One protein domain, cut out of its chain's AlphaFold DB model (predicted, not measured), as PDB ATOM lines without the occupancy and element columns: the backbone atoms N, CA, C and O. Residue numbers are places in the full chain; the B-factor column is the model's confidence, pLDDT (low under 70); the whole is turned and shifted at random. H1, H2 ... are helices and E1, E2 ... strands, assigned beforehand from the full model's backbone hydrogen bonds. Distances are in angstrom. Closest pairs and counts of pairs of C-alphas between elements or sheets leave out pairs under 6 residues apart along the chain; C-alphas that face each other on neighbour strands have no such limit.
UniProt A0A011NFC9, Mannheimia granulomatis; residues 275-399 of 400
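What this domain is: This is residues 275 to 399 of the 400 residues of a protein of Mannheimia granulomatis (UniProt A0A011NFC9). The model is a closed barrel of eight antiparallel strands, with two helices, H1 and H2, together at one of its ends. H2 sits at that end outside the barrel and runs away from it, while the loop of residues 370 to 379 between E6 and E7 reaches out beyond the opposite end. The printed part has 125 residues with two named helices and eight named strands, in the order E1 H1 E2 E3 E4 E5 H2 E6 E7 E8, and the class is mostly strand. It is compact, with a radius of gyration of the C-alphas of 14.7 A, yet elongated in outline, spanning 50 by 26 by 24 A.

How they stand to each other: E1, residues 275 to 286, bends by 73 degrees at residue 279. H1, residues 293 to 296, is on the barrel; its closest C-alpha to E1 is that of Ala 295, 5.4 A from that of Ser 286. E2, residues 299 to 308, is antiparallel to E1 at 140 degrees, with N 276 and O 305 within hydrogen-bond range at 2.8 A. E3, residues 311 to 317, forms a hairpin with E2, with N 306 and O 313 at 2.8 A. E4, residues 322 to 329, forms a hairpin with E3, with N 314 and O 326 at 2.8 A. E5, residues 332 to 337, forms a hairpin with E4, with N 334 and O 327 at 2.7 A. E2 E3 E4 E5 are a meander, each strand the antiparallel neighbour of the one before. H2, residues 342 to 350, touches H1, the closest C-alphas being those of Ala 295 and Ile 343, 4.5 A apart. H2 is on the barrel and outside it, at a height over the sheet of 8.9 A. E6, residues 362 to 369, is antiparallel to E5 at 133 degrees, with N 364 and O 333 at 2.8 A. E7, residues 380 to 386, forms a hairpin with E6, with N 380 and O 369 at 2.8 A. E8, residues 390 to 398, forms a hairpin with E7, with N 392 and O 385 at 2.8 A; E6 E7 E8 are a second meander. E8 and E1 close the ring, antiparallel at 165 degrees, with N 395 and O 281 at 2.8 A. H2 only just lies over E8, with 3 of its C-alphas falling on that strand, and runs along it at 14 degrees on the local plane. Among the pairs that stay apart are E1 and E5, and E4 and E8. In H2 every O i to N i+4 pair is within hydrogen-bond range; H1 is too short for such a pair.

Where its parts are: E1 begins at C-alpha 275, (-32.069, 7.439, 63.928), and is 28.0 A long from first to last C-alpha. E2 measures 28.5 A, E3 20.2 A, E4 20.6 A and E5 16.6 A. H2 begins at C-alpha 342, (-7.369, 15.360, 58.610), and measures 12.3 A; H1 measures 5.4 A. E6 is 21.7 A, E7 20.1 A and E8 26.2 A, and E8 ends at C-alpha 398, (-33.805, 12.074, 66.892).

The domain as a whole: The two C-alphas farthest apart are those of Gln 352 and Gly 374, at 50.9 A, while those of Val 275 and Gln 399, the first and last printed, are 5.5 A apart. The printed part has no cut. The link from H2 to E6, of 11 residues, is long. The mean pLDDT of the printed part is 95.2, and no printed residue is under 70.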
ATOM      1  N   VAL A 275     -33.139   6.729  64.639       98.75
ATOM      2  CA  VAL A 275     -32.069   7.439  63.928       98.75
ATOM      3  C   VAL A 275     -31.831   8.786  64.597       98.75
ATOM      4  O   VAL A 275     -32.775   9.531  64.842       98.75
ATOM      5  N   TYR A 276     -30.570   9.112  64.858       98.81
ATOM      6  CA  TYR A 276     -30.127  10.413  65.342       98.81
ATOM      7  C   TYR A 276     -29.196  11.040  64.316       98.81
ATOM      8  O   TYR A 276     -28.234  10.408  63.888       98.81
ATOM      9  N   SER A 277     -29.438  12.285  63.925       98.62
ATOM     10  CA  SER A 277     -28.538  12.995  63.020       98.62
ATOM     11  C   SER A 277     -28.502  14.486  63.312       98.62
ATOM     12  O   SER A 277     -29.418  15.044  63.921       98.62
ATOM     13  N   LYS A 278     -27.397  15.133  62.931       97.81
ATOM     14  CA  LYS A 278     -27.260  16.589  62.998       97.81
ATOM     15  C   LYS A 278     -26.117  17.085  62.120       97.81
ATOM     16  O   LYS A 278     -24.980  16.622  62.242       97.81
ATOM     17  N   LYS A 279     -26.421  18.081  61.283       97.00
ATOM     18  CA  LYS A 279     -25.418  18.832  60.523       97.00
ATOM     19  C   LYS A 279     -24.496  19.585  61.484       97.00
ATOM     20  O   LYS A 279     -24.986  20.282  62.370       97.00
ATOM     21  N   GLU A 280     -23.187  19.430  61.312       96.25
ATOM     22  CA  GLU A 280     -22.151  20.001  62.180       96.25
ATOM     23  C   GLU A 280     -22.400  19.742  63.684       96.25
ATOM     24  O   GLU A 280     -22.103  20.580  64.543       96.25
ATOM     25  N   GLY A 281     -22.997  18.587  64.001       97.44
ATOM     26  CA  GLY A 281     -23.286  18.147  65.365       97.44
ATOM     27  C   GLY A 281     -22.090  17.518  66.075       97.44
ATOM     28  O   GLY A 281     -22.134  17.315  67.284       97.44
ATOM     29  N   PHE A 282     -21.014  17.219  65.347       98.44
ATOM     30  CA  PHE A 282     -19.789  16.641  65.891       98.44
ATOM     31  C   PHE A 282     -18.650  17.655  65.811       98.44
ATOM     32  O   PHE A 282     -18.300  18.099  64.718       98.44
ATOM     33  N   ILE A 283     -18.063  18.020  66.951       97.88
ATOM     34  CA  ILE A 283     -16.933  18.955  67.027       97.88
ATOM     35  C   ILE A 283     -15.726  18.199  67.550       97.88
ATOM     36  O   ILE A 283     -15.822  17.580  68.605       97.88
ATOM     37  N   TYR A 284     -14.597  18.272  66.852       97.06
ATOM     38  CA  TYR A 284     -13.404  17.508  67.205       97.06
ATOM     39  C   TYR A 284     -12.104  18.257  66.916       97.06
ATOM     40  O   TYR A 284     -12.065  19.211  66.134       97.06
ATOM     41  N   GLY A 285     -11.019  17.798  67.529       95.44
ATOM     42  CA  GLY A 285      -9.660  18.245  67.230       95.44
ATOM     43  C   GLY A 285      -8.620  17.525  68.080       95.44
ATOM     44  O   GLY A 285      -8.955  16.656  68.888       95.44
ATOM     45  N   SER A 286      -7.345  17.848  67.860       93.75
ATOM     46  CA  SER A 286      -6.261  17.220  68.617       93.75
ATOM     47  C   SER A 286      -6.176  17.730  70.052       93.75
ATOM     48  O   SER A 286      -6.584  18.846  70.381       93.75
ATOM     49  N   ASN A 287      -5.606  16.895  70.912       91.31
ATOM     50  CA  ASN A 287      -5.328  17.256  72.290       91.31
ATOM     51  C   ASN A 287      -4.183  18.278  72.410       91.31
ATOM     52  O   ASN A 287      -3.318  18.348  71.535       91.31
ATOM     53  N   PRO A 288      -4.090  18.998  73.548       85.88
ATOM     54  CA  PRO A 288      -3.135  20.096  73.746       85.88
ATOM     55  C   PRO A 288      -1.650  19.751  73.571       85.88
ATOM     56  O   PRO A 288      -0.832  20.652  73.418       85.88
ATOM     57  N   GLN A 289      -1.286  18.469  73.641       82.94
ATOM     58  CA  GLN A 289       0.103  18.024  73.501       82.94
ATOM     59  C   GLN A 289       0.586  18.040  72.047       82.94
ATOM     60  O   GLN A 289       1.791  18.031  71.799       82.94
ATOM     61  N   ASN A 290      -0.333  18.071  71.078       82.62
ATOM     62  CA  ASN A 290       0.025  18.155  69.675       82.62
ATOM     63  C   ASN A 290       0.289  19.615  69.287       82.62
ATOM     64  O   ASN A 290      -0.589  20.461  69.429       82.62
ATOM     65  N   LYS A 291       1.491  19.902  68.776       81.38
ATOM     66  CA  LYS A 291       1.887  21.240  68.307       81.38
ATOM     67  C   LYS A 291       1.674  21.454  66.806       81.38
ATOM     68  O   LYS A 291       1.812  22.583  66.337       81.38
ATOM     69  N   GLU A 292       1.307  20.409  66.068       86.12
ATOM     70  CA  GLU A 292       1.037  20.481  64.636       86.12
ATOM     71  C   GLU A 292      -0.153  21.403  64.369       86.12
ATOM     72  O   GLU A 292      -1.271  21.171  64.837       86.12
ATOM     73  N   PHE A 293       0.086  22.474  63.615       83.75
ATOM     74  CA  PHE A 293      -0.887  23.550  63.440       83.75
ATOM     75  C   PHE A 293      -2.205  23.039  62.848       83.75
ATOM     76  O   PHE A 293      -3.276  23.348  63.368       83.75
ATOM     77  N   ALA A 294      -2.130  22.192  61.816       84.88
ATOM     78  CA  ALA A 294      -3.311  21.638  61.157       84.88
ATOM     79  C   ALA A 294      -4.172  20.769  62.092       84.88
ATOM     80  O   ALA A 294      -5.397  20.764  61.965       84.88
ATOM     81  N   ALA A 295      -3.553  20.076  63.053       85.31
ATOM     82  CA  ALA A 295      -4.245  19.215  64.011       85.31
ATOM     83  C   ALA A 295      -4.961  20.010  65.119       85.31
ATOM     84  O   ALA A 295      -5.864  19.496  65.785       85.31
ATOM     85  N   ARG A 296      -4.555  21.259  65.360       85.81
ATOM     86  CA  ARG A 296      -5.086  22.109  66.440       85.81
ATOM     87  C   ARG A 296      -6.313  22.911  66.019       85.81
ATOM     88  O   ARG A 296      -7.050  23.409  66.869       85.81
ATOM     89  N   ILE A 297      -6.555  23.014  64.715       89.06
ATOM     90  CA  ILE A 297      -7.762  23.636  64.178       89.06
ATOM     91  C   ILE A 297      -8.933  22.695  64.437       89.06
ATOM     92  O   ILE A 297      -8.993  21.592  63.897       89.06
ATOM     93  N   SER A 298      -9.873  23.146  65.263       94.44
ATOM     94  CA  SER A 298     -11.096  22.393  65.534       94.44
ATOM     95  C   SER A 298     -11.954  22.293  64.280       94.44
ATOM     96  O   SER A 298     -12.087  23.258  63.526       94.44
ATOM     97  N   LYS A 299     -12.530  21.117  64.058       95.62
ATOM     98  CA  LYS A 299     -13.330  20.795  62.879       95.62
ATOM     99  C   LYS A 299     -14.729  20.364  63.279       95.62
ATOM    100  O   LYS A 299     -14.960  19.907  64.398       95.62
ATOM    101  N   PHE A 300     -15.637  20.513  62.326       96.38
ATOM    102  CA  PHE A 300     -17.019  20.074  62.427       96.38
ATOM    103  C   PHE A 300     -17.254  18.887  61.500       96.38
ATOM    104  O   PHE A 300     -16.586  18.757  60.473       96.38
ATOM    105  N   GLY A 301     -18.203  18.038  61.870       97.94
ATOM    106  CA  GLY A 301     -18.702  16.963  61.030       97.94
ATOM    107  C   GLY A 301     -20.197  16.749  61.226       97.94
ATOM    108  O   GLY A 301     -20.752  16.988  62.305       97.94
ATOM    109  N   ASP A 302     -20.836  16.287  60.163       98.62
ATOM    110  CA  ASP A 302     -22.226  15.866  60.141       98.62
ATOM    111  C   ASP A 302     -22.306  14.465  60.730       98.62
ATOM    112  O   ASP A 302     -21.696  13.530  60.206       98.62
ATOM    113  N   VAL A 303     -23.044  14.320  61.828       98.75
ATOM    114  CA  VAL A 303     -23.199  13.042  62.525       98.75
ATOM    115  C   VAL A 303     -24.508  12.371  62.132       98.75
ATOM    116  O   VAL A 303     -25.541  13.032  62.016       98.75
ATOM    117  N   SER A 304     -24.460  11.054  61.946       98.69
ATOM    118  CA  SER A 304     -25.624  10.194  61.749       98.69
ATOM    119  C   SER A 304     -25.404   8.862  62.458       98.69
ATOM    120  O   SER A 304     -24.394   8.199  62.223       98.69
ATOM    121  N   ILE A 305     -26.340   8.467  63.316       98.88
ATOM    122  CA  ILE A 305     -26.298   7.249  64.128       98.88
ATOM    123  C   ILE A 305     -27.650   6.551  64.016       98.88
ATOM    124  O   ILE A 305     -28.691   7.146  64.275       98.88
ATOM    125  N   ASN A 306     -27.625   5.279  63.650       98.69
ATOM    126  CA  ASN A 306     -28.771   4.393  63.590       98.69
ATOM    127  C   ASN A 306     -28.681   3.374  64.728       98.69
ATOM    128  O   ASN A 306     -27.695   2.637  64.829       98.69
ATOM    129  N   PHE A 307     -29.705   3.346  65.574       98.69
ATOM    130  CA  PHE A 307     -29.936   2.280  66.536       98.69
ATOM    131  C   PHE A 307     -30.916   1.281  65.937       98.69
ATOM    132  O   PHE A 307     -32.015   1.665  65.541       98.69
ATOM    133  N   GLU A 308     -30.540   0.009  65.927       98.44
ATOM    134  CA  GLU A 308     -31.403  -1.111  65.555       98.44
ATOM    135  C   GLU A 308     -31.342  -2.163  66.655       98.44
ATOM    136  O   GLU A 308     -30.278  -2.731  66.925       98.44
ATOM    137  N   ASN A 309     -32.480  -2.415  67.312       97.81
ATOM    138  CA  ASN A 309     -32.572  -3.343  68.441       97.81
ATOM    139  C   ASN A 309     -31.462  -3.103  69.492       97.81
ATOM    140  O   ASN A 309     -30.745  -4.021  69.898       97.81
ATOM    141  N   GLY A 310     -31.253  -1.830  69.846       97.44
ATOM    142  CA  GLY A 310     -30.261  -1.378  70.824       97.44
ATOM    143  C   GLY A 310     -28.819  -1.284  70.334       97.44
ATOM    144  O   GLY A 310     -27.985  -0.735  71.052       97.44
ATOM    145  N   LYS A 311     -28.497  -1.779  69.134       98.62
ATOM    146  CA  LYS A 311     -27.144  -1.698  68.563       98.62
ATOM    147  C   LYS A 311     -26.986  -0.433  67.740       98.62
ATOM    148  O   LYS A 311     -27.789  -0.177  66.852       98.62
ATOM    149  N   ALA A 312     -25.922   0.316  67.999       98.69
ATOM    150  CA  ALA A 312     -25.602   1.541  67.287       98.69
ATOM    151  C   ALA A 312     -24.617   1.283  66.142       98.69
ATOM    152  O   ALA A 312     -23.573   0.649  66.326       98.69
ATOM    153  N   THR A 313     -24.914   1.856  64.982       98.81
ATOM    154  CA  THR A 313     -23.982   2.031  63.862       98.81
ATOM    155  C   THR A 313     -24.105   3.452  63.333       98.81
ATOM    156  O   THR A 313     -25.180   4.042  63.384       98.81
ATOM    157  N   GLY A 314     -23.024   4.046  62.850       98.50
ATOM    158  CA  GLY A 314     -23.080   5.421  62.387       98.50
ATOM    159  C   GLY A 314     -21.775   5.921  61.810       98.50
ATOM    160  O   GLY A 314     -20.780   5.199  61.723       98.50
ATOM    161  N   GLN A 315     -21.789   7.192  61.441       98.56
ATOM    162  CA  GLN A 315     -20.645   7.873  60.865       98.56
ATOM    163  C   GLN A 315     -20.675   9.364  61.181       98.56
ATOM    164  O   GLN A 315     -21.723   9.954  61.454       98.56
ATOM    165  N   VAL A 316     -19.494   9.962  61.101       98.81
ATOM    166  CA  VAL A 316     -19.308  11.408  61.030       98.81
ATOM    167  C   VAL A 316     -18.637  11.700  59.702       98.81
ATOM    168  O   VAL A 316     -17.621  11.074  59.397       98.81
ATOM    169  N   LYS A 317     -19.165  12.645  58.932       98.25
ATOM    170  CA  LYS A 317     -18.615  13.024  57.626       98.25
ATOM    171  C   LYS A 317     -18.498  14.532  57.473       98.25
ATOM    172  O   LYS A 317     -19.183  15.281  58.165       98.25
ATOM    173  N   ASP A 318     -17.647  14.968  56.559       95.19
ATOM    174  CA  ASP A 318     -17.744  16.305  55.977       95.19
ATOM    175  C   ASP A 318     -18.327  16.222  54.554       95.19
ATOM    176  O   ASP A 318     -18.920  15.213  54.168       95.19
ATOM    177  N   GLU A 319     -18.200  17.295  53.773       91.06
ATOM    178  CA  GLU A 319     -18.690  17.345  52.389       91.06
ATOM    179  C   GLU A 319     -17.972  16.358  51.452       91.06
ATOM    180  O   GLU A 319     -18.477  16.049  50.374       91.06
ATOM    181  N   THR A 320     -16.790  15.879  51.842       90.38
ATOM    182  CA  THR A 320     -15.846  15.182  50.965       90.38
ATOM    183  C   THR A 320     -15.533  13.757  51.394       90.38
ATOM    184  O   THR A 320     -15.138  12.950  50.554       90.38
ATOM    185  N   SER A 321     -15.644  13.426  52.681       95.50
ATOM    186  CA  SER A 321     -15.191  12.138  53.208       95.50
ATOM    187  C   SER A 321     -15.879  11.749  54.512       95.50
ATOM    188  O   SER A 321     -16.273  12.595  55.317       95.50
ATOM    189  N   ASP A 322     -15.945  10.440  54.757       97.38
ATOM    190  CA  ASP A 322     -16.220   9.907  56.087       97.38
ATOM    191  C   ASP A 322     -14.991  10.135  56.975       97.38
ATOM    192  O   ASP A 322     -13.875   9.763  56.616       97.38
ATOM    193  N   LEU A 323     -15.195  10.755  58.134       98.06
ATOM    194  CA  LEU A 323     -14.159  11.174  59.084       98.06
ATOM    195  C   LEU A 323     -14.032  10.215  60.269       98.06
ATOM    196  O   LEU A 323     -12.941  10.016  60.809       98.06
ATOM    197  N   PHE A 324     -15.162   9.653  60.696       98.62
ATOM    198  CA  PHE A 324     -15.243   8.676  61.772       98.62
ATOM    199  C   PHE A 324     -16.335   7.651  61.475       98.62
ATOM    200  O   PHE A 324     -17.381   7.984  60.920       98.62
ATOM    201  N   THR A 325     -16.117   6.422  61.929       98.56
ATOM    202  CA  THR A 325     -17.161   5.404  62.077       98.56
ATOM    203  C   THR A 325     -17.578   5.320  63.542       98.56
ATOM    204  O   THR A 325     -16.759   5.514  64.445       98.56
ATOM    205  N   ILE A 326     -18.858   5.052  63.781       98.81
ATOM    206  CA  ILE A 326     -19.449   4.933  65.113       98.81
ATOM    207  C   ILE A 326     -20.080   3.549  65.233       98.81
ATOM    208  O   ILE A 326     -20.826   3.114  64.358       98.81
ATOM    209  N   THR A 327     -19.783   2.856  66.325       98.75
ATOM    210  CA  THR A 327     -20.413   1.578  66.695       98.75
ATOM    211  C   THR A 327     -20.743   1.591  68.181       98.75
ATOM    212  O   THR A 327     -20.216   2.432  68.899       98.75
ATOM    213  N   GLY A 328     -21.582   0.684  68.672       98.38
ATOM    214  CA  GLY A 328     -21.821   0.551  70.111       98.38
ATOM    215  C   GLY A 328     -23.244   0.131  70.429       98.38
ATOM    216  O   GLY A 328     -23.854  -0.630  69.678       98.38
ATOM    217  N   ASP A 329     -23.762   0.635  71.541       97.88
ATOM    218  CA  ASP A 329     -25.111   0.366  72.020       97.88
ATOM    219  C   ASP A 329     -25.706   1.580  72.758       97.88
ATOM    220  O   ASP A 329     -25.173   2.690  72.710       97.88
ATOM    221  N   THR A 330     -26.845   1.386  73.424       96.44
ATOM    222  CA  THR A 330     -27.563   2.435  74.166       96.44
ATOM    223  C   THR A 330     -26.851   2.934  75.424       96.44
ATOM    224  O   THR A 330     -27.325   3.878  76.051       96.44
ATOM    225  N   LYS A 331     -25.726   2.334  75.821       94.75
ATOM    226  CA  LYS A 331     -24.937   2.765  76.982       94.75
ATOM    227  C   LYS A 331     -23.690   3.516  76.562       94.75
ATOM    228  O   LYS A 331     -23.315   4.482  77.218       94.75
ATOM    229  N   GLN A 332     -23.032   3.048  75.505       96.38
ATOM    230  CA  GLN A 332     -21.741   3.576  75.099       96.38
ATOM    231  C   GLN A 332     -21.527   3.432  73.597       96.38
ATOM    232  O   GLN A 332     -21.879   2.419  72.989       96.38
ATOM    233  N   LEU A 333     -20.875   4.436  73.014       98.62
ATOM    234  CA  LEU A 333     -20.426   4.394  71.630       98.62
ATOM    235  C   LEU A 333     -18.901   4.286  71.561       98.62
ATOM    236  O   LEU A 333     -18.170   4.695  72.459       98.62
ATOM    237  N   ILE A 334     -18.415   3.741  70.458       98.62
ATOM    238  CA  ILE A 334     -17.013   3.673  70.077       98.62
ATOM    239  C   ILE A 334     -16.876   4.464  68.787       98.62
ATOM    240  O   ILE A 334     -17.456   4.103  67.759       98.62
ATOM    241  N   VAL A 335     -16.079   5.523  68.844       98.69
ATOM    242  CA  VAL A 335     -15.800   6.402  67.714       98.69
ATOM    243  C   VAL A 335     -14.407   6.097  67.192       98.69
ATOM    244  O   VAL A 335     -13.420   6.205  67.918       98.69
ATOM    245  N   THR A 336     -14.328   5.695  65.930       98.44
ATOM    246  CA  THR A 336     -13.087   5.260  65.285       98.44
ATOM    247  C   THR A 336     -12.785   6.171  64.101       98.44
ATOM    248  O   THR A 336     -13.591   6.207  63.167       98.44
ATOM    249  N   PRO A 337     -11.659   6.905  64.105       97.88
ATOM    250  CA  PRO A 337     -11.270   7.726  62.966       97.88
ATOM    251  C   PRO A 337     -11.051   6.896  61.701       97.88
ATOM    252  O   PRO A 337     -10.619   5.746  61.771       97.88
ATOM    253  N   THR A 338     -11.325   7.493  60.546       97.62
ATOM    254  CA  THR A 338     -10.972   6.937  59.233       97.62
ATOM    255  C   THR A 338      -9.596   7.438  58.781       97.62
ATOM    256  O   THR A 338      -9.023   8.352  59.379       97.62
ATOM    257  N   GLU A 339      -9.069   6.879  57.687       95.44
ATOM    258  CA  GLU A 339      -7.822   7.363  57.073       95.44
ATOM    259  C   GLU A 339      -7.938   8.788  56.514       95.44
ATOM    260  O   GLU A 339      -6.958   9.530  56.502       95.44
ATOM    261  N   SER A 340      -9.147   9.192  56.109       95.62
ATOM    262  CA  SER A 340      -9.434  10.525  55.575       95.62
ATOM    263  C   SER A 340      -9.516  11.599  56.656       95.62
ATOM    264  O   SER A 340      -9.667  12.777  56.336       95.62
ATOM    265  N   ASN A 341      -9.438  11.231  57.939       96.25
ATOM    266  CA  ASN A 341      -9.545  12.195  59.019       96.25
ATOM    267  C   ASN A 341      -8.320  13.134  59.043       96.25
ATOM    268  O   ASN A 341      -7.212  12.696  59.367       96.25
ATOM    269  N   PRO A 342      -8.492  14.440  58.780       93.69
ATOM    270  CA  PRO A 342      -7.369  15.360  58.610       93.69
ATOM    271  C   PRO A 342      -6.601  15.623  59.911       93.69
ATOM    272  O   PRO A 342      -5.407  15.919  59.870       93.69
ATOM    273  N   ILE A 343      -7.260  15.515  61.070       93.56
ATOM    274  CA  ILE A 343      -6.606  15.697  62.371       93.56
ATOM    275  C   ILE A 343      -5.711  14.500  62.657       93.56
ATOM    276  O   ILE A 343      -4.550  14.677  63.021       93.56
ATOM    277  N   ILE A 344      -6.219  13.289  62.427       93.50
ATOM    278  CA  ILE A 344      -5.437  12.066  62.611       93.50
ATOM    279  C   ILE A 344      -4.290  12.005  61.609       93.50
ATOM    280  O   ILE A 344      -3.160  11.734  62.006       93.50
ATOM    281  N   ALA A 345      -4.525  12.348  60.343       93.00
ATOM    282  CA  ALA A 345      -3.467  12.431  59.341       93.00
ATOM    283  C   ALA A 345      -2.334  13.381  59.778       93.00
ATOM    284  O   ALA A 345      -1.157  13.019  59.695       93.00
ATOM    285  N   ALA A 346      -2.671  14.561  60.312       92.38
ATOM    286  CA  ALA A 346      -1.692  15.515  60.828       92.38
ATOM    287  C   ALA A 346      -0.937  14.979  62.063       92.38
ATOM    288  O   ALA A 346       0.292  15.054  62.112       92.38
ATOM    289  N   VAL A 347      -1.643  14.374  63.030       90.12
ATOM    290  CA  VAL A 347      -1.040  13.734  64.219       90.12
ATOM    291  C   VAL A 347      -0.057  12.632  63.815       90.12
ATOM    292  O   VAL A 347       1.060  12.565  64.330       90.12
ATOM    293  N   LEU A 348      -0.456  11.750  62.899       91.06
ATOM    294  CA  LEU A 348       0.361  10.619  62.465       91.06
ATOM    295  C   LEU A 348       1.581  11.070  61.663       91.06
ATOM    296  O   LEU A 348       2.669  10.551  61.897       91.06
ATOM    297  N   THR A 349       1.421  12.074  60.797       90.50
ATOM    298  CA  THR A 349       2.531  12.667  60.037       90.50
ATOM    299  C   THR A 349       3.585  13.245  60.978       90.50
ATOM    300  O   THR A 349       4.765  12.921  60.847       90.50
ATOM    301  N   HIS A 350       3.165  14.029  61.978       86.75
ATOM    302  CA  HIS A 350       4.067  14.583  62.991       86.75
ATOM    303  C   HIS A 350       4.812  13.483  63.763       86.75
ATOM    304  O   HIS A 350       6.013  13.579  64.008       86.75
ATOM    305  N   ASN A 351       4.108  12.397  64.087       88.12
ATOM    306  CA  ASN A 351       4.652  11.257  64.821       88.12
ATOM    307  C   ASN A 351       5.389  10.230  63.941       88.12
ATOM    308  O   ASN A 351       5.791   9.190  64.462       88.12
ATOM    309  N   GLN A 352       5.543  10.483  62.635       91.31
ATOM    310  CA  GLN A 352       6.153   9.563  61.663       91.31
ATOM    311  C   GLN A 352       5.513   8.160  61.670       91.31
ATOM    312  O   GLN A 352       6.193   7.138  61.566       91.31
ATOM    313  N   LYS A 353       4.186   8.101  61.814       92.31
ATOM    314  CA  LYS A 353       3.391   6.866  61.827       92.31
ATOM    315  C   LYS A 353       2.491   6.784  60.597       92.31
ATOM    316  O   LYS A 353       2.085   7.797  60.038       92.31
ATOM    317  N   SER A 354       2.140   5.561  60.210       92.38
ATOM    318  CA  SER A 354       1.140   5.296  59.171       92.38
ATOM    319  C   SER A 354      -0.207   4.945  59.792       92.38
ATOM    320  O   SER A 354      -0.272   4.407  60.899       92.38
ATOM    321  N   TYR A 355      -1.279   5.241  59.063       94.75
ATOM    322  CA  TYR A 355      -2.624   4.868  59.475       94.75
ATOM    323  C   TYR A 355      -2.808   3.342  59.465       94.75
ATOM    324  O   TYR A 355      -2.290   2.639  58.598       94.75
ATOM    325  N   THR A 356      -3.573   2.841  60.433       94.44
ATOM    326  CA  THR A 356      -4.038   1.452  60.504       94.44
ATOM    327  C   THR A 356      -5.514   1.450  60.875       94.44
ATOM    328  O   THR A 356      -5.946   2.189  61.758       94.44
ATOM    329  N   GLN A 357      -6.312   0.632  60.193       93.44
ATOM    330  CA  GLN A 357      -7.756   0.604  60.414       93.44
ATOM    331  C   GLN A 357      -8.088   0.234  61.866       93.44
ATOM    332  O   GLN A 357      -7.572  -0.745  62.401       93.44
ATOM    333  N   GLY A 358      -8.975   1.007  62.495       91.31
ATOM    334  CA  GLY A 358      -9.382   0.769  63.883       91.31
ATOM    335  C   GLY A 358      -8.468   1.398  64.935       91.31
ATOM    336  O   GLY A 358      -8.742   1.258  66.131       91.31
ATOM    337  N   MET A 359      -7.388   2.070  64.522       93.88
ATOM    338  CA  MET A 359      -6.496   2.753  65.449       93.88
ATOM    339  C   MET A 359      -7.148   3.983  66.065       93.88
ATOM    340  O   MET A 359      -8.091   4.547  65.519       93.88
ATOM    341  N   ASP A 360      -6.582   4.419  67.188       93.69
ATOM    342  CA  ASP A 360      -6.890   5.715  67.792       93.69
ATOM    343  C   ASP A 360      -8.389   5.940  68.056       93.69
ATOM    344  O   ASP A 360      -8.884   7.065  68.052       93.69
ATOM    345  N   LYS A 361      -9.130   4.851  68.283       97.00
ATOM    346  CA  LYS A 361     -10.534   4.905  68.678       97.00
ATOM    347  C   LYS A 361     -10.676   5.512  70.070       97.00
ATOM    348  O   LYS A 361      -9.788   5.381  70.915       97.00
ATOM    349  N   ALA A 362     -11.824   6.122  70.311       98.19
ATOM    350  CA  ALA A 362     -12.210   6.635  71.610       98.19
ATOM    351  C   ALA A 362     -13.562   6.054  72.014       98.19
ATOM    352  O   ALA A 362     -14.459   5.862  71.190       98.19
ATOM    353  N   VAL A 363     -13.685   5.779  73.303       98.25
ATOM    354  CA  VAL A 363     -14.973   5.529  73.933       98.25
ATOM    355  C   VAL A 363     -15.703   6.864  74.059       98.25
ATOM    356  O   VAL A 363     -15.088   7.869  74.417       98.25
ATOM    357  N   MET A 364     -16.995   6.866  73.745       98.31
ATOM    358  CA  MET A 364     -17.887   7.993  73.954       98.31
ATOM    359  C   MET A 364     -18.950   7.630  74.980       98.31
ATOM    360  O   MET A 364     -19.819   6.791  74.718       98.31
ATOM    361  N   ASP A 365     -18.904   8.324  76.108       93.94
ATOM    362  CA  ASP A 365     -19.978   8.279  77.088       93.94
ATOM    363  C   ASP A 365     -21.132   9.148  76.589       93.94
ATOM    364  O   ASP A 365     -20.942  10.314  76.224       93.94
ATOM    365  N   ILE A 366     -22.323   8.554  76.536       97.31
ATOM    366  CA  ILE A 366     -23.506   9.170  75.939       97.31
ATOM    367  C   ILE A 366     -24.598   9.453  76.965       97.31
ATOM    368  O   ILE A 366     -24.730   8.770  77.981       97.31
ATOM    369  N   LYS A 367     -25.419  10.458  76.667       97.94
ATOM    370  CA  LYS A 367     -26.670  10.740  77.370       97.94
ATOM    371  C   LYS A 367     -27.783  10.953  76.357       97.94
ATOM    372  O   LYS A 367     -27.614  11.694  75.387       97.94
ATOM    373  N   PHE A 368     -28.932  10.349  76.628       97.94
ATOM    374  CA  PHE A 368     -30.179  10.690  75.958       97.94
ATOM    375  C   PHE A 368     -30.852  11.818  76.734       97.94
ATOM    376  O   PHE A 368     -30.936  11.770  77.962       97.94
ATOM    377  N   VAL A 369     -31.313  12.839  76.022       97.50
ATOM    378  CA  VAL A 369     -31.947  14.020  76.612       97.50
ATOM    379  C   VAL A 369     -33.298  14.220  75.945       97.50
ATOM    380  O   VAL A 369     -33.390  14.325  74.723       97.50
ATOM    381  N   ASP A 370     -34.355  14.263  76.745       96.94
ATOM    382  CA  ASP A 370     -35.720  14.477  76.271       96.94
ATOM    383  C   ASP A 370     -35.922  15.922  75.787       96.94
ATOM    384  O   ASP A 370     -35.146  16.809  76.129       96.94
ATOM    385  N   SER A 371     -36.972  16.228  75.023       95.00
ATOM    386  CA  SER A 371     -37.290  17.613  74.620       95.00
ATOM    387  C   SER A 371     -37.680  18.509  75.796       95.00
ATOM    388  O   SER A 371     -37.433  19.712  75.766       95.00
ATOM    389  N   LYS A 372     -38.282  17.919  76.832       93.06
ATOM    390  CA  LYS A 372     -38.683  18.537  78.102       93.06
ATOM    391  C   LYS A 372     -38.607  17.482  79.204       93.06
ATOM    392  O   LYS A 372     -38.699  16.292  78.913       93.06
ATOM    393  N   SER A 373     -38.477  17.916  80.456       91.25
ATOM    394  CA  SER A 373     -38.436  17.003  81.606       91.25
ATOM    395  C   SER A 373     -39.657  16.074  81.597       91.25
ATOM    396  O   SER A 373     -40.794  16.536  81.478       91.25
ATOM    397  N   GLY A 374     -39.411  14.762  81.659       88.31
ATOM    398  CA  GLY A 374     -40.445  13.726  81.679       88.31
ATOM    399  C   GLY A 374     -41.121  13.419  80.337       88.31
ATOM    400  O   GLY A 374     -42.009  12.569  80.309       88.31
ATOM    401  N   ALA A 375     -40.724  14.051  79.224       93.88
ATOM    402  CA  ALA A 375     -41.350  13.802  77.920       93.88
ATOM    403  C   ALA A 375     -41.108  12.376  77.397       93.88
ATOM    404  O   ALA A 375     -41.920  11.871  76.625       93.88
ATOM    405  N   SER A 376     -40.034  11.711  77.840       94.25
ATOM    406  CA  SER A 376     -39.677  10.342  77.453       94.25
ATOM    407  C   SER A 376     -39.516  10.137  75.940       94.25
ATOM    408  O   SER A 376     -39.730   9.036  75.433       94.25
ATOM    409  N   ASP A 377     -39.152  11.190  75.206       95.62
ATOM    410  CA  ASP A 377     -39.036  11.180  73.745       95.62
ATOM    411  C   ASP A 377     -37.600  10.959  73.247       95.62
ATOM    412  O   ASP A 377     -37.412  10.649  72.066       95.62
ATOM    413  N   GLN A 378     -36.604  11.065  74.136       96.50
ATOM    414  CA  GLN A 378     -35.176  11.021  73.828       96.50
ATOM    415  C   GLN A 378     -34.809  11.917  72.638       96.50
ATOM    416  O   GLN A 378     -34.127  11.480  71.715       96.50
ATOM    417  N   LYS A 379     -35.301  13.160  72.605       97.25
ATOM    418  CA  LYS A 379     -35.101  14.062  71.459       97.25
ATOM    419  C   LYS A 379     -33.631  14.225  71.047       97.25
ATOM    420  O   LYS A 379     -33.358  14.351  69.855       97.25
ATOM    421  N   TYR A 380     -32.696  14.227  71.992       98.12
ATOM    422  CA  TYR A 380     -31.274  14.418  71.723       98.12
ATOM    423  C   TYR A 380     -30.431  13.247  72.209       98.12
ATOM    424  O   TYR A 380     -30.718  12.634  73.238       98.12
ATOM    425  N   LEU A 381     -29.327  13.019  71.505       98.50
ATOM    426  CA  LEU A 381     -28.228  12.171  71.939       98.50
ATOM    427  C   LEU A 381     -26.948  13.011  71.944       98.50
ATOM    428  O   LEU A 381     -26.533  13.537  70.905       98.50
ATOM    429  N   ILE A 382     -26.347  13.146  73.125       98.56
ATOM    430  CA  ILE A 382     -25.114  13.904  73.353       98.56
ATOM    431  C   ILE A 382     -24.012  13.004  73.889       98.56
ATOM    432  O   ILE A 382     -24.299  11.977  74.500       98.56
ATOM    433  N   GLY A 383     -22.758  13.407  73.712       97.94
ATOM    434  CA  GLY A 383     -21.639  12.678  74.296       97.94
ATOM    435  C   GLY A 383     -20.299  13.377  74.148       97.94
ATOM    436  O   GLY A 383     -20.164  14.367  73.428       97.94
ATOM    437  N   GLU A 384     -19.305  12.831  74.836       97.81
ATOM    438  CA  GLU A 384     -17.900  13.222  74.725       97.81
ATOM    439  C   GLU A 384     -17.051  11.993  74.454       97.81
ATOM    440  O   GLU A 384     -17.183  10.976  75.129       97.81
ATOM    441  N   ALA A 385     -16.179  12.108  73.457       97.69
ATOM    442  CA  ALA A 385     -15.179  11.110  73.130       97.69
ATOM    443  C   ALA A 385     -13.797  11.706  73.357       97.69
ATOM    444  O   ALA A 385     -13.520  12.827  72.928       97.69
ATOM    445  N   LYS A 386     -12.906  10.959  74.003       95.19
ATOM    446  CA  LYS A 386     -11.526  11.394  74.205       95.19
ATOM    447  C   LYS A 386     -10.578  10.210  74.278       95.19
ATOM    448  O   LYS A 386     -10.898   9.182  74.868       95.19
ATOM    449  N   ASN A 387      -9.387  10.390  73.726       94.50
ATOM    450  CA  ASN A 387      -8.235   9.540  73.992       94.50
ATOM    451  C   ASN A 387      -6.972  10.406  74.155       94.50
ATOM    452  O   ASN A 387      -7.092  11.586  74.478       94.50
ATOM    453  N   ASP A 388      -5.776   9.844  73.962       90.50
ATOM    454  CA  ASP A 388      -4.509  10.573  74.111       90.50
ATOM    455  C   ASP A 388      -4.234  11.584  72.986       90.50
ATOM    456  O   ASP A 388      -3.590  12.609  73.223       90.50
ATOM    457  N   ASN A 389      -4.764  11.361  71.783       91.31
ATOM    458  CA  ASN A 389      -4.451  12.158  70.596       91.31
ATOM    459  C   ASN A 389      -5.519  13.200  70.262       91.31
ATOM    460  O   ASN A 389      -5.180  14.279  69.768       91.31
ATOM    461  N   TRP A 390      -6.791  12.906  70.526       94.44
ATOM    462  CA  TRP A 390      -7.902  13.768  70.141       94.44
ATOM    463  C   TRP A 390      -9.064  13.725  71.136       94.44
ATOM    464  O   TRP A 390      -9.178  12.838  71.987       94.44
ATOM    465  N   GLN A 391      -9.933  14.723  71.004       96.00
ATOM    466  CA  GLN A 391     -11.169  14.865  71.762       96.00
ATOM    467  C   GLN A 391     -12.287  15.344  70.834       96.00
ATOM    468  O   GLN A 391     -12.038  16.062  69.861       96.00
ATOM    469  N   ALA A 392     -13.519  14.957  71.147       97.69
ATOM    470  CA  ALA A 392     -14.713  15.453  70.499       97.69
ATOM    471  C   ALA A 392     -15.896  15.561  71.458       97.69
ATOM    472  O   ALA A 392     -15.988  14.840  72.452       97.69
ATOM    473  N   VAL A 393     -16.839  16.420  71.092       98.38
ATOM    474  CA  VAL A 393     -18.191  16.441  71.647       98.38
ATOM    475  C   VAL A 393     -19.206  16.248  70.533       98.38
ATOM    476  O   VAL A 393     -18.974  16.633  69.384       98.38
ATOM    477  N   MET A 394     -20.340  15.660  70.886       98.50
ATOM    478  CA  MET A 394     -21.418  15.355  69.961       98.50
ATOM    479  C   MET A 394     -22.747  15.882  70.485       98.50
ATOM    480  O   MET A 394     -23.076  15.720  71.659       98.50
ATOM    481  N   VAL A 395     -23.527  16.444  69.567       98.31
ATOM    482  CA  VAL A 395     -24.951  16.730  69.702       98.31
ATOM    483  C   VAL A 395     -25.647  16.184  68.463       98.31
ATOM    484  O   VAL A 395     -25.265  16.504  67.341       98.31
ATOM    485  N   SER A 396     -26.674  15.366  68.654       98.44
ATOM    486  CA  SER A 396     -27.495  14.824  67.570       98.44
ATOM    487  C   SER A 396     -28.971  14.816  67.955       98.44
ATOM    488  O   SER A 396     -29.298  14.798  69.142       98.44
ATOM    489  N   GLU A 397     -29.856  14.869  66.961       98.31
ATOM    490  CA  GLU A 397     -31.305  14.948  67.160       98.31
ATOM    491  C   GLU A 397     -31.988  13.712  66.597       98.31
ATOM    492  O   GLU A 397     -31.646  13.252  65.505       98.31
ATOM    493  N   LYS A 398     -32.968  13.186  67.329       98.06
ATOM    494  CA  LYS A 398     -33.805  12.074  66.892       98.06
ATOM    495  C   LYS A 398     -34.610  12.497  65.666       98.06
ATOM    496  O   LYS A 398     -35.281  13.528  65.681       98.06
ATOM    497  N   GLN A 399     -34.518  11.711  64.605       97.62
ATOM    498  CA  GLN A 399     -35.253  11.928  63.365       97.62
ATOM    499  C   GLN A 399     -36.672  11.365  63.498       97.62
ATOM    500  O   GLN A 399     -36.885  10.391  64.226       97.62
TER     501      GLN A 399